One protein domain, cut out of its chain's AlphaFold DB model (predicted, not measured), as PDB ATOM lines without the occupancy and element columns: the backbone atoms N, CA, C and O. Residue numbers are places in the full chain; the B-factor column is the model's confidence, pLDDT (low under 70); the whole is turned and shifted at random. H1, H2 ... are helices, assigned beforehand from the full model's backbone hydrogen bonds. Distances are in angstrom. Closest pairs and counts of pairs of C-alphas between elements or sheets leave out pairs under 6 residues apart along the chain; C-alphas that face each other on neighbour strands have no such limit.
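This is residues 24 to 123 of the 136 residues of an uncharacterized protein of Candidatus Beckwithbacteria bacterium (UniProt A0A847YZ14). Two long helices, H2 and H5, cross steeply and make a V: they meet along the later part of H2 and the first half of H5, and their other ends spread apart. The short helix H1 packs on both arms of the V toward its open end, while a small helical hairpin, H3 and H4, forms a head at the other end, where the arms come together. The printed part has 100 residues with five named helices, H1 to H5 in chain order, and no named strand; the class is all helix. The outline is elongated, spanning 45 by 24 by 20 A, and the whole is only just compact, close to loose, with a radius of gyration of the C-alphas of 15.1 A.

H1, residues 24 to 35, touches H2, residues 42 to 66, through residues 25 to 30 alone, at a steep tilt of 67 degrees, opposite ways; the closest C-alphas are those of Leu 29 and Ile 49, 6.1 A apart. H1 only just touches H5, residues 100 to 123, with 3 pairs of C-alphas within 8 A; the closest are those of Leu 32 and Arg 112, at 6.7 A. H2 touches H5 with residues 56 to 64 alone, at a steep tilt of 49 degrees, opposite ways; the closest C-alphas, of Ile 60 and Ser 107, are 5.9 A apart. H3, residues 70 to 81, and H4, residues 86 to 96, touch as a helical hairpin at a shallow tilt of 9 degrees; their closest C-alphas, of Leu 79 and Met 89, are 6.9 A apart. H2, H3 and H4 make an up and down bundle, each running against the one before it, though H2 is close to but not clearly touching H3 and H4. Ile 65 and Val 73 have the closest C-alphas of H2 and H3, at 6.0 A. H4 and H5 only just touch, with 3 pairs of C-alphas within 8 A, and only at the corner. H5 is the hub, touching H1, H2 and H4. H3 is apart from H1 and H5. In H1, H2, H4 and H5 every O i to N i+4 pair is within hydrogen-bond range; in H3, 6 of 8 are.

H1 begins at C-alpha 24 (324.472, 430.999, 461.732) and is 16.4 A long. H2 measures 35.8 A, H3 17.0 A, H4 15.2 A and H5 34.5 A from first to last C-alpha. H2 ends at C-alpha 66 (344.008, 445.902, 461.080), and H5 ends at C-alpha 123 (333.240, 430.143, 434.885).

The C-alphas farthest apart, of Val 39 and Glu 71, are 45.5 A apart. The printed part has no cut. The link from H1 to H2 is short, and the other three links are tight. The mean pLDDT of the printed part is 86.3, and residues 83 to 85 and 122 to 123 are under 70.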
ATOM      1  N   ASP A  24     324.676 429.792 462.541       87.12
ATOM      2  CA  ASP A  24     324.472 430.999 461.732       87.12
ATOM      3  C   ASP A  24     325.530 431.144 460.625       87.12
ATOM      4  O   ASP A  24     325.212 431.504 459.489       87.12
ATOM      5  N   ILE A  25     326.793 430.818 460.929       88.38
ATOM      6  CA  ILE A  25     327.890 430.867 459.955       88.38
ATOM      7  C   ILE A  25     327.761 429.714 458.964       88.38
ATOM      8  O   ILE A  25     327.942 429.908 457.766       88.38
ATOM      9  N   GLU A  26     327.402 428.524 459.441       90.56
ATOM     10  CA  GLU A  26     327.103 427.389 458.576       90.56
ATOM     11  C   GLU A  26     325.986 427.744 457.583       90.56
ATOM     12  O   GLU A  26     326.148 427.533 456.382       90.56
ATOM     13  N   ALA A  27     324.881 428.343 458.038       91.50
ATOM     14  CA  ALA A  27     323.798 428.788 457.162       91.50
ATOM     15  C   ALA A  27     324.272 429.826 456.127       91.50
ATOM     16  O   ALA A  27     323.948 429.706 454.944       91.50
ATOM     17  N   PHE A  28     325.088 430.800 456.542       93.12
ATOM     18  CA  PHE A  28     325.694 431.780 455.636       93.12
ATOM     19  C   PHE A  28     326.558 431.119 454.551       93.12
ATOM     20  O   PHE A  28     326.416 431.431 453.370       93.12
ATOM     21  N   LEU A  29     327.437 430.190 454.931       93.44
ATOM     22  CA  LEU A  29     328.324 429.497 453.996       93.44
ATOM     23  C   LEU A  29     327.548 428.573 453.049       93.44
ATOM     24  O   LEU A  29     327.891 428.460 451.874       93.44
ATOM     25  N   ASN A  30     326.469 427.956 453.530       91.88
ATOM     26  CA  ASN A  30     325.561 427.182 452.688       91.88
ATOM     27  C   ASN A  30     324.892 428.064 451.630       91.88
ATOM     28  O   ASN A  30     324.928 427.718 450.449       91.88
ATOM     29  N   GLN A  31     324.369 429.225 452.030       92.06
ATOM     30  CA  GLN A  31     323.802 430.197 451.095       92.06
ATOM     31  C   GLN A  31     324.851 430.691 450.089       92.06
ATOM     32  O   GLN A  31     324.546 430.857 448.913       92.06
ATOM     33  N   LEU A  32     326.102 430.886 450.518       92.81
ATOM     34  CA  LEU A  32     327.195 431.305 449.640       92.81
ATOM     35  C   LEU A  32     327.474 430.287 448.522       92.81
ATOM     36  O   LEU A  32     327.674 430.675 447.371       92.81
ATOM     37  N   LEU A  33     327.470 428.989 448.847       91.44
ATOM     38  CA  LEU A  33     327.635 427.915 447.859       91.44
ATOM     39  C   LEU A  33     326.448 427.837 446.887       91.44
ATOM     40  O   LEU A  33     326.642 427.596 445.693       91.44
ATOM     41  N   GLU A  34     325.232 428.067 447.383       90.44
ATOM     42  CA  GLU A  34     324.020 428.120 446.561       90.44
ATOM     43  C   GLU A  34     324.027 429.325 445.612       90.44
ATOM     44  O   GLU A  34     323.757 429.172 444.419       90.44
ATOM     45  N   ASP A  35     324.428 430.499 446.101       89.50
ATOM     46  CA  ASP A  35     324.575 431.728 445.313       89.50
ATOM     47  C   ASP A  35     325.656 431.588 444.227       89.50
ATOM     48  O   ASP A  35     325.538 432.163 443.142       89.50
ATOM     49  N   ALA A  36     326.695 430.788 444.488       89.12
ATOM     50  CA  ALA A  36     327.709 430.434 443.497       89.12
ATOM     51  C   ALA A  36     327.170 429.503 442.389       89.12
ATOM     52  O   ALA A  36     327.836 429.290 441.374       89.12
ATOM     53  N   GLY A  37     325.964 428.951 442.557       86.44
ATOM     54  CA  GLY A  37     325.335 428.037 441.608       86.44
ATOM     55  C   GLY A  37     326.044 426.686 441.505       86.44
ATOM     56  O   GLY A  37     325.942 426.025 440.469       86.44
ATOM     57  N   MET A  38     326.787 426.283 442.541       81.81
ATOM     58  CA  MET A  38     327.464 424.989 442.568       81.81
ATOM     59  C   MET A  38     326.488 423.882 442.959       81.81
ATOM     60  O   MET A  38     325.809 423.960 443.979       81.81
ATOM     61  N   VAL A  39     326.460 422.806 442.173       82.69
ATOM     62  CA  VAL A  39     325.741 421.579 442.532       82.69
ATOM     63  C   VAL A  39     326.752 420.612 443.134       82.69
ATOM     64  O   VAL A  39     327.573 420.040 442.418       82.69
ATOM     65  N   LEU A  40     326.715 420.466 444.456       85.44
ATOM     66  CA  LEU A  40     327.649 419.645 445.227       85.44
ATOM     67  C   LEU A  40     326.896 418.493 445.893       85.44
ATOM     68  O   LEU A  40     325.732 418.639 446.264       85.44
ATOM     69  N   THR A  41     327.563 417.352 446.058       90.81
ATOM     70  CA  THR A  41     327.072 416.282 446.937       90.81
ATOM     71  C   THR A  41     327.200 416.704 448.398       90.81
ATOM     72  O   THR A  41     328.022 417.565 448.716       90.81
ATOM     73  N   ASP A  42     326.438 416.079 449.295       86.31
ATOM     74  CA  ASP A  42     326.446 416.428 450.723       86.31
ATOM     75  C   ASP A  42     327.850 416.333 451.346       86.31
ATOM     76  O   ASP A  42     328.267 417.240 452.064       86.31
ATOM     77  N   ASP A  43     328.628 415.300 450.999       86.56
ATOM     78  CA  ASP A  43     330.012 415.142 451.472       86.56
ATOM     79  C   ASP A  43     330.934 416.273 450.993       86.56
ATOM     80  O   ASP A  43     331.739 416.809 451.758       86.56
ATOM     81  N   LEU A  44     330.813 416.661 449.719       88.62
ATOM     82  CA  LEU A  44     331.633 417.724 449.142       88.62
ATOM     83  C   LEU A  44     331.218 419.089 449.692       88.62
ATOM     84  O   LEU A  44     332.076 419.919 449.986       88.62
ATOM     85  N   LYS A  45     329.913 419.298 449.888       88.94
ATOM     86  CA  LYS A  45     329.354 420.483 450.534       88.94
ATOM     87  C   LYS A  45     329.906 420.613 451.952       88.94
ATOM     88  O   LYS A  45     330.485 421.645 452.259       88.94
ATOM     89  N   ALA A  46     329.850 419.563 452.771       88.00
ATOM     90  CA  ALA A  46     330.402 419.579 454.126       88.00
ATOM     91  C   ALA A  46     331.911 419.898 454.151       88.00
ATOM     92  O   ALA A  46     332.357 420.731 454.942       88.00
ATOM     93  N   ALA A  47     332.694 419.298 453.249       88.94
ATOM     94  CA  ALA A  47     334.122 419.592 453.129       88.94
ATOM     95  C   ALA A  47     334.388 421.055 452.726       88.94
ATOM     96  O   ALA A  47     335.255 421.710 453.308       88.94
ATOM     97  N   MET A  48     333.620 421.590 451.769       90.69
ATOM     98  CA  MET A  48     333.731 422.987 451.343       90.69
ATOM     99  C   MET A  48     333.306 423.960 452.438       90.69
ATOM    100  O   MET A  48     333.978 424.965 452.630       90.69
ATOM    101  N   ILE A  49     332.240 423.668 453.185       91.50
ATOM    102  CA  ILE A  49     331.816 424.483 454.328       91.50
ATOM    103  C   ILE A  49     332.938 424.564 455.368       91.50
ATOM    104  O   ILE A  49     333.241 425.657 455.837       91.50
ATOM    105  N   GLY A  50     333.608 423.450 455.677       89.81
ATOM    106  CA  GLY A  50     334.757 423.443 456.588       89.81
ATOM    107  C   GLY A  50     335.928 424.303 456.098       89.81
ATOM    108  O   GLY A  50     336.484 425.089 456.866       89.81
ATOM    109  N   ASP A  51     336.279 424.203 454.815       90.38
ATOM    110  CA  ASP A  51     337.354 425.013 454.227       90.38
ATOM    111  C   ASP A  51     336.990 426.506 454.178       90.38
ATOM    112  O   ASP A  51     337.770 427.359 454.606       90.38
ATOM    113  N   LEU A  52     335.776 426.833 453.724       92.19
ATOM    114  CA  LEU A  52     335.274 428.205 453.687       92.19
ATOM    115  C   LEU A  52     335.210 428.816 455.081       92.19
ATOM    116  O   LEU A  52     335.571 429.977 455.250       92.19
ATOM    117  N   TYR A  53     334.808 428.028 456.076       91.19
ATOM    118  CA  TYR A  53     334.789 428.448 457.464       91.19
ATOM    119  C   TYR A  53     336.191 428.833 457.955       91.19
ATOM    120  O   TYR A  53     336.391 429.942 458.451       91.19
ATOM    121  N   ALA A  54     337.190 427.974 457.733       88.94
ATOM    122  CA  ALA A  54     338.570 428.255 458.124       88.94
ATOM    123  C   ALA A  54     339.155 429.489 457.408       88.94
ATOM    124  O   ALA A  54     339.978 430.214 457.973       88.94
ATOM    125  N   ARG A  55     338.752 429.745 456.157       91.19
ATOM    126  CA  ARG A  55     339.161 430.950 455.415       91.19
ATOM    127  C   ARG A  55     338.479 432.210 455.940       91.19
ATOM    128  O   ARG A  55     339.149 433.227 456.110       91.19
ATOM    129  N   LEU A  56     337.177 432.138 456.205       90.38
ATOM    130  CA  LEU A  56     336.400 433.237 456.766       90.38
ATOM    131  C   LEU A  56     336.950 433.652 458.132       90.38
ATOM    132  O   LEU A  56     337.158 434.837 458.371       90.38
ATOM    133  N   GLU A  57     337.258 432.688 458.998       87.56
ATOM    134  CA  GLU A  57     337.827 432.967 460.316       87.56
ATOM    135  C   GLU A  57     339.166 433.708 460.215       87.56
ATOM    136  O   GLU A  57     339.361 434.734 460.863       87.56
ATOM    137  N   LYS A  58     340.062 433.268 459.324       88.62
ATOM    138  CA  LYS A  58     341.335 433.963 459.069       88.62
ATOM    139  C   LYS A  58     341.135 435.385 458.551       88.62
ATOM    140  O   LYS A  58     341.890 436.272 458.938       88.62
ATOM    141  N   LYS A  59     340.141 435.604 457.686       90.31
ATOM    142  CA  LYS A  59     339.800 436.937 457.167       90.31
ATOM    143  C   LYS A  59     339.305 437.847 458.290       90.31
ATOM    144  O   LYS A  59     339.805 438.954 458.421       90.31
ATOM    145  N   ILE A  60     338.407 437.352 459.139       88.69
ATOM    146  CA  ILE A  60     337.916 438.075 460.318       88.69
ATOM    147  C   ILE A  60     339.071 438.433 461.262       88.69
ATOM    148  O   ILE A  60     339.161 439.573 461.706       88.69
ATOM    149  N   ILE A  61     339.968 437.486 461.551       88.44
ATOM    150  CA  ILE A  61     341.153 437.717 462.393       88.44
ATOM    151  C   ILE A  61     342.049 438.797 461.780       88.44
ATOM    152  O   ILE A  61     342.485 439.697 462.492       88.44
ATOM    153  N   ALA A  62     342.315 438.726 460.473       89.81
ATOM    154  CA  ALA A  62     343.133 439.715 459.777       89.81
ATOM    155  C   ALA A  62     342.507 441.116 459.843       89.81
ATOM    156  O   ALA A  62     343.167 442.056 460.278       89.81
ATOM    157  N   ASP A  63     341.220 441.234 459.517       89.38
ATOM    158  CA  ASP A  63     340.501 442.513 459.523       89.38
ATOM    159  C   ASP A  63     340.395 443.093 460.936       89.38
ATOM    160  O   ASP A  63     340.493 444.305 461.140       89.38
ATOM    161  N   ALA A  64     340.233 442.229 461.939       87.56
ATOM    162  CA  ALA A  64     340.260 442.628 463.333       87.56
ATOM    163  C   ALA A  64     341.636 443.195 463.718       87.56
ATOM    164  O   ALA A  64     341.699 444.283 464.284       87.56
ATOM    165  N   ILE A  65     342.734 442.519 463.360       88.88
ATOM    166  CA  ILE A  65     344.103 442.993 463.624       88.88
ATOM    167  C   ILE A  65     344.351 444.369 462.987       88.88
ATOM    168  O   ILE A  65     344.942 445.232 463.632       88.88
ATOM    169  N   GLU A  66     343.863 444.608 461.768       89.19
ATOM    170  CA  GLU A  66     344.008 445.902 461.080       89.19
ATOM    171  C   GLU A  66     343.277 447.059 461.779       89.19
ATOM    172  O   GLU A  66     343.662 448.219 461.632       89.19
ATOM    173  N   ASN A  67     342.240 446.752 462.563       86.62
ATOM    174  CA  ASN A  67     341.456 447.731 463.317       86.62
ATOM    175  C   ASN A  67     341.857 447.818 464.802       86.62
ATOM    176  O   ASN A  67     341.274 448.604 465.555       86.62
ATOM    177  N   MET A  68     342.846 447.035 465.238       87.19
ATOM    178  CA  MET A  68     343.368 447.051 466.603       87.19
ATOM    179  C   MET A  68     344.553 448.003 466.758       87.19
ATOM    180  O   MET A  68     345.320 448.268 465.834       87.19
ATOM    181  N   GLN A  69     344.744 448.493 467.983       87.38
ATOM    182  CA  GLN A  69     345.987 449.168 468.340       87.38
ATOM    183  C   GLN A  69     347.123 448.140 468.463       87.38
ATOM    184  O   GLN A  69     346.866 447.024 468.917       87.38
ATOM    185  N   PRO A  70     348.385 448.503 468.160       84.50
ATOM    186  CA  PRO A  70     349.514 447.568 468.212       84.50
ATOM    187  C   PRO A  70     349.630 446.809 469.544       84.50
ATOM    188  O   PRO A  70     349.870 445.610 469.554       84.50
ATOM    189  N   GLU A  71     349.359 447.482 470.666       85.50
ATOM    190  CA  GLU A  71     349.408 446.906 472.022       85.50
ATOM    191  C   GLU A  71     348.316 445.845 472.290       85.50
ATOM    192  O   GLU A  71     348.411 445.056 473.232       85.50
ATOM    193  N   GLN A  72     347.249 445.846 471.486       87.56
ATOM    194  CA  GLN A  72     346.140 444.892 471.560       87.56
ATOM    195  C   GLN A  72     346.363 443.693 470.631       87.56
ATOM    196  O   GLN A  72     345.844 442.616 470.912       87.56
ATOM    197  N   VAL A  73     347.148 443.870 469.561       88.00
ATOM    198  CA  VAL A  73     347.434 442.824 468.571       88.00
ATOM    199  C   VAL A  73     348.158 441.647 469.214       88.00
ATOM    200  O   VAL A  73     347.739 440.513 469.012       88.00
ATOM    201  N   ASP A  74     349.180 441.891 470.037       87.69
ATOM    202  CA  ASP A  74     349.920 440.809 470.703       87.69
ATOM    203  C   ASP A  74     349.001 439.972 471.610       87.69
ATOM    204  O   ASP A  74     348.974 438.745 471.513       87.69
ATOM    205  N   GLN A  75     348.161 440.638 472.412       86.25
ATOM    206  CA  GLN A  75     347.177 439.978 473.282       86.25
ATOM    207  C   GLN A  75     346.158 439.164 472.477       86.25
ATOM    208  O   GLN A  75     345.761 438.072 472.884       86.25
ATOM    209  N   PHE A  76     345.734 439.691 471.329       87.69
ATOM    210  CA  PHE A  76     344.801 439.011 470.447       87.69
ATOM    211  C   PHE A  76     345.432 437.792 469.763       87.69
ATOM    212  O   PHE A  76     344.813 436.733 469.693       87.69
ATOM    213  N   ILE A  77     346.684 437.898 469.318       85.81
ATOM    214  CA  ILE A  77     347.429 436.780 468.735       85.81
ATOM    215  C   ILE A  77     347.618 435.667 469.770       85.81
ATOM    216  O   ILE A  77     347.399 434.501 469.446       85.81
ATOM    217  N   GLU A  78     347.980 436.000 471.012       86.19
ATOM    218  CA  GLU A  78     348.084 435.010 472.091       86.19
ATOM    219  C   GLU A  78     346.741 434.325 472.372       86.19
ATOM    220  O   GLU A  78     346.701 433.111 472.593       86.19
ATOM    221  N   LEU A  79     345.635 435.074 472.322       84.62
ATOM    222  CA  LEU A  79     344.286 434.538 472.494       84.62
ATOM    223  C   LEU A  79     343.942 433.516 471.400       84.62
ATOM    224  O   LEU A  79     343.537 432.397 471.718       84.62
ATOM    225  N   VAL A  80     344.179 433.873 470.134       82.00
ATOM    226  CA  VAL A  80     343.955 432.999 468.971       82.00
ATOM    227  C   VAL A  80     344.854 431.759 469.035       82.00
ATOM    228  O   VAL A  80     344.384 430.637 468.854       82.00
ATOM    229  N   GLN A  81     346.143 431.923 469.349       82.06
ATOM    230  CA  GLN A  81     347.092 430.806 469.443       82.06
ATOM    231  C   GLN A  81     346.804 429.860 470.610       82.06
ATOM    232  O   GLN A  81     347.119 428.673 470.532       82.06
ATOM    233  N   SER A  82     346.194 430.360 471.686       76.12
ATOM    234  CA  SER A  82     345.835 429.544 472.848       76.12
ATOM    235  C   SER A  82     344.687 428.567 472.566       76.12
ATOM    236  O   SER A  82     344.352 427.774 473.447       76.12
ATOM    237  N   GLY A  83     344.051 428.632 471.387       65.75
ATOM    238  CA  GLY A  83     342.857 427.843 471.064       65.75
ATOM    239  C   GLY A  83     341.683 428.143 472.000       65.75
ATOM    240  O   GLY A  83     340.762 427.339 472.138       65.75
ATOM    241  N   LYS A  84     341.749 429.281 472.702       57.12
ATOM    242  CA  LYS A  84     340.695 429.776 473.579       57.12
ATOM    243  C   LYS A  84     339.549 430.208 472.679       57.12
ATOM    244  O   LYS A  84     339.729 431.048 471.804       57.12
ATOM    245  N   GLY A  85     338.434 429.493 472.804       66.69
ATOM    246  CA  GLY A  85     337.454 429.330 471.736       66.69
ATOM    247  C   GLY A  85     336.896 430.642 471.192       66.69
ATOM    248  O   GLY A  85     336.871 431.657 471.880       66.69
ATOM    249  N   LYS A  86     336.387 430.580 469.956       70.31
ATOM    250  CA  LYS A  86     335.753 431.667 469.181       70.31
ATOM    251  C   LYS A  86     335.007 432.719 470.001       70.31
ATOM    252  O   LYS A  86     335.167 433.900 469.739       70.31
ATOM    253  N   GLN A  87     334.264 432.309 471.026       75.75
ATOM    254  CA  GLN A  87     333.535 433.224 471.900       75.75
ATOM    255  C   GLN A  87     334.448 434.237 472.619       75.75
ATOM    256  O   GLN A  87     334.086 435.404 472.737       75.75
ATOM    257  N   GLU A  88     335.626 433.824 473.094       79.88
ATOM    258  CA  GLU A  88     336.602 434.725 473.720       79.88
ATOM    259  C   GLU A  88     337.212 435.676 472.681       79.88
ATOM    260  O   GLU A  88     337.386 436.861 472.958       79.88
ATOM    261  N   MET A  89     337.473 435.183 471.464       83.31
ATOM    262  CA  MET A  89     337.940 436.002 470.341       83.31
ATOM    263  C   MET A  89     336.901 437.065 469.953       83.31
ATOM    264  O   MET A  89     337.226 438.246 469.862       83.31
ATOM    265  N   GLU A  90     335.642 436.667 469.771       81.06
ATOM    266  CA  GLU A  90     334.528 437.562 469.454       81.06
ATOM    267  C   GLU A  90     334.300 438.594 470.561       81.06
ATOM    268  O   GLU A  90     334.099 439.779 470.279       81.06
ATOM    269  N   GLN A  91     334.382 438.182 471.830       85.62
ATOM    270  CA  GLN A  91     334.315 439.103 472.965       85.62
ATOM    271  C   GLN A  91     335.462 440.109 472.933       85.62
ATOM    272  O   GLN A  91     335.216 441.310 472.998       85.62
ATOM    273  N   PHE A  92     336.698 439.652 472.734       87.25
ATOM    274  CA  PHE A  92     337.851 440.545 472.664       87.25
ATOM    275  C   PHE A  92     337.700 441.569 471.534       87.25
ATOM    276  O   PHE A  92     337.901 442.765 471.747       87.25
ATOM    277  N   ILE A  93     337.289 441.119 470.345       85.06
ATOM    278  CA  ILE A  93     337.052 441.996 469.197       85.06
ATOM    279  C   ILE A  93     335.958 443.019 469.526       85.06
ATOM    280  O   ILE A  93     336.160 444.214 469.326       85.06
ATOM    281  N   THR A  94     334.820 442.581 470.072       86.44
ATOM    282  CA  THR A  94     333.694 443.477 470.384       86.44
ATOM    283  C   THR A  94     333.979 444.475 471.504       86.44
ATOM    284  O   THR A  94     333.425 445.572 471.480       86.44
ATOM    285  N   GLU A  95     334.849 444.136 472.455       88.38
ATOM    286  CA  GLU A  95     335.251 445.034 473.540       88.38
ATOM    287  C   GLU A  95     336.360 446.014 473.139       88.38
ATOM    288  O   GLU A  95     336.391 447.143 473.634       88.38
ATOM    289  N   LYS A  96     337.306 445.585 472.295       86.88
ATOM    290  CA  LYS A  96     338.516 446.362 471.978       86.88
ATOM    291  C   LYS A  96     338.420 447.154 470.687       86.88
ATOM    292  O   LYS A  96     339.061 448.203 470.601       86.88
ATOM    293  N   ILE A  97     337.636 446.687 469.717       85.50
ATOM    294  CA  ILE A  97     337.495 447.345 468.420       85.50
ATOM    295  C   ILE A  97     336.228 448.209 468.417       85.50
ATOM    296  O   ILE A  97     335.112 447.677 468.477       85.50
ATOM    297  N   PRO A  98     336.353 449.546 468.312       82.44
ATOM    298  CA  PRO A  98     335.195 450.386 468.056       82.44
ATOM    299  C   PRO A  98     334.595 449.977 466.708       82.44
ATOM    300  O   PRO A  98     335.323 449.773 465.744       82.44
ATOM    301  N   ASN A  99     333.272 449.846 466.638       86.06
ATOM    302  CA  ASN A  99     332.569 449.392 465.431       86.06
ATOM    303  C   ASN A  99     332.860 447.933 465.030       86.06
ATOM    304  O   ASN A  99     332.666 447.565 463.876       86.06
ATOM    305  N   ALA A 100     333.240 447.064 465.976       85.00
ATOM    306  CA  ALA A 100     333.449 445.631 465.735       85.00
ATOM    307  C   ALA A 100     332.353 444.965 464.882       85.00
ATOM    308  O   ALA A 100     332.647 444.174 463.995       85.00
ATOM    309  N   LYS A 101     331.079 445.316 465.107       86.69
ATOM    310  CA  LYS A 101     329.947 444.799 464.315       86.69
ATOM    311  C   LYS A 101     330.039 445.160 462.831       86.69
ATOM    312  O   LYS A 101     329.694 444.333 461.994       86.69
ATOM    313  N   GLU A 102     330.471 446.377 462.519       89.25
ATOM    314  CA  GLU A 102     330.667 446.837 461.141       89.25
ATOM    315  C   GLU A 102     331.878 446.147 460.517       89.25
ATOM    316  O   GLU A 102     331.781 445.708 459.377       89.25
ATOM    317  N   VAL A 103     332.964 445.965 461.281       87.69
ATOM    318  CA  VAL A 103     334.141 445.200 460.834       87.69
ATOM    319  C   VAL A 103     333.738 443.776 460.465       87.69
ATOM    320  O   VAL A 103     333.978 443.366 459.335       87.69
ATOM    321  N   PHE A 104     333.037 443.057 461.350       87.31
ATOM    322  CA  PHE A 104     332.528 441.723 461.031       87.31
ATOM    323  C   PHE A 104     331.654 441.758 459.775       87.31
ATOM    324  O   PHE A 104     331.935 441.043 458.819       87.31
ATOM    325  N   ALA A 105     330.622 442.606 459.739       89.62
ATOM    326  CA  ALA A 105     329.716 442.684 458.595       89.62
ATOM    327  C   ALA A 105     330.465 442.926 457.273       89.62
ATOM    328  O   ALA A 105     330.165 442.266 456.275       89.62
ATOM    329  N   GLN A 106     331.466 443.809 457.281       90.62
ATOM    330  CA  GLN A 106     332.316 444.075 456.128       90.62
ATOM    331  C   GLN A 106     333.149 442.846 455.750       90.62
ATOM    332  O   GLN A 106     333.131 442.459 454.586       90.62
ATOM    333  N   SER A 107     333.785 442.166 456.711       90.88
ATOM    334  CA  SER A 107     334.538 440.927 456.463       90.88
ATOM    335  C   SER A 107     333.676 439.849 455.798       90.88
ATOM    336  O   SER A 107     334.121 439.208 454.846       90.88
ATOM    337  N   PHE A 108     332.428 439.665 456.250       91.50
ATOM    338  CA  PHE A 108     331.487 438.715 455.645       91.50
ATOM    339  C   PHE A 108     331.108 439.115 454.210       91.50
ATOM    340  O   PHE A 108     331.066 438.260 453.320       91.50
ATOM    341  N   MET A 109     330.838 440.403 453.966       92.81
ATOM    342  CA  MET A 109     330.510 440.908 452.628       92.81
ATOM    343  C   MET A 109     331.694 440.794 451.667       92.81
ATOM    344  O   MET A 109     331.526 440.315 450.546       92.81
ATOM    345  N   ASP A 110     332.886 441.180 452.109       92.62
ATOM    346  CA  ASP A 110     334.114 441.094 451.325       92.62
ATOM    347  C   ASP A 110     334.444 439.645 450.992       92.62
ATOM    348  O   ASP A 110     334.737 439.331 449.840       92.62
ATOM    349  N   PHE A 111     334.320 438.743 451.970       93.88
ATOM    350  CA  PHE A 111     334.526 437.316 451.755       93.88
ATOM    351  C   PHE A 111     333.544 436.749 450.726       93.88
ATOM    352  O   PHE A 111     333.959 436.058 449.794       93.88
ATOM    353  N   ARG A 112     332.251 437.083 450.844       93.19
ATOM    354  CA  ARG A 112     331.230 436.696 449.861       93.19
ATOM    355  C   ARG A 112     331.576 437.207 448.465       93.19
ATOM    356  O   ARG A 112     331.536 436.434 447.512       93.19
ATOM    357  N   ASN A 113     331.888 438.494 448.336       92.38
ATOM    358  CA  ASN A 113     332.186 439.116 447.048       92.38
ATOM    359  C   ASN A 113     333.435 438.510 446.414       92.38
ATOM    360  O   ASN A 113     333.422 438.201 445.225       92.38
ATOM    361  N   PHE A 114     334.485 438.304 447.209       90.94
ATOM    362  CA  PHE A 114     335.720 437.663 446.780       90.94
ATOM    363  C   PHE A 114     335.453 436.247 446.266       90.94
ATOM    364  O   PHE A 114     335.798 435.938 445.130       90.94
ATOM    365  N   PHE A 115     334.764 435.420 447.059       90.62
ATOM    366  CA  PHE A 115     334.447 434.048 446.675       90.62
ATOM    367  C   PHE A 115     333.593 433.990 445.407       90.62
ATOM    368  O   PHE A 115     333.930 433.284 444.464       90.62
ATOM    369  N   LEU A 116     332.503 434.758 445.340       90.12
ATOM    370  CA  LEU A 116     331.637 434.749 444.161       90.12
ATOM    371  C   LEU A 116     332.362 435.272 442.915       90.12
ATOM    372  O   LEU A 116     332.128 434.747 441.831       90.12
ATOM    373  N   SER A 117     333.251 436.258 443.051       89.19
ATOM    374  CA  SER A 117     334.039 436.771 441.922       89.19
ATOM    375  C   SER A 117     335.028 435.730 441.394       89.19
ATOM    376  O   SER A 117     335.097 435.535 440.185       89.19
ATOM    377  N   ASP A 118     335.717 435.012 442.285       86.00
ATOM    378  CA  ASP A 118     336.639 433.916 441.942       86.00
ATOM    379  C   ASP A 118     335.921 432.795 441.163       86.00
ATOM    380  O   ASP A 118     336.380 432.313 440.123       86.00
ATOM    381  N   ILE A 119     334.703 432.448 441.584       84.00
ATOM    382  CA  ILE A 119     333.876 431.460 440.880       84.00
ATOM    383  C   ILE A 119     333.361 431.979 439.529       84.00
ATOM    384  O   ILE A 119     333.247 431.219 438.567       84.00
ATOM    385  N   GLN A 120     333.043 433.269 439.413       74.44
ATOM    386  CA  GLN A 120     332.635 433.850 438.131       74.44
ATOM    387  C   GLN A 120     333.804 433.925 437.145       74.44
ATOM    388  O   GLN A 120     333.591 433.680 435.958       74.44
ATOM    389  N   GLU A 121     335.020 434.215 437.610       73.12
ATOM    390  CA  GLU A 121     336.225 434.229 436.774       73.12
ATOM    391  C   GLU A 121     336.516 432.830 436.217       73.12
ATOM    392  O   GLU A 121     336.602 432.661 435.001       73.12
ATOM    393  N   THR A 122     336.496 431.803 437.072       68.44
ATOM    394  CA  THR A 122     336.676 430.402 436.645       68.44
ATOM    395  C   THR A 122     335.574 429.904 435.701       68.44
ATOM    396  O   THR A 122     335.821 429.067 434.833       68.44
ATOM    397  N   LYS A 123     334.349 430.437 435.809       59.78
ATOM    398  CA  LYS A 123     333.240 430.143 434.885       59.78
ATOM    399  C   LYS A 123     333.325 430.923 433.565       59.78
ATOM    400  O   LYS A 123     332.745 430.494 432.567       59.78
TER     401      LYS A 123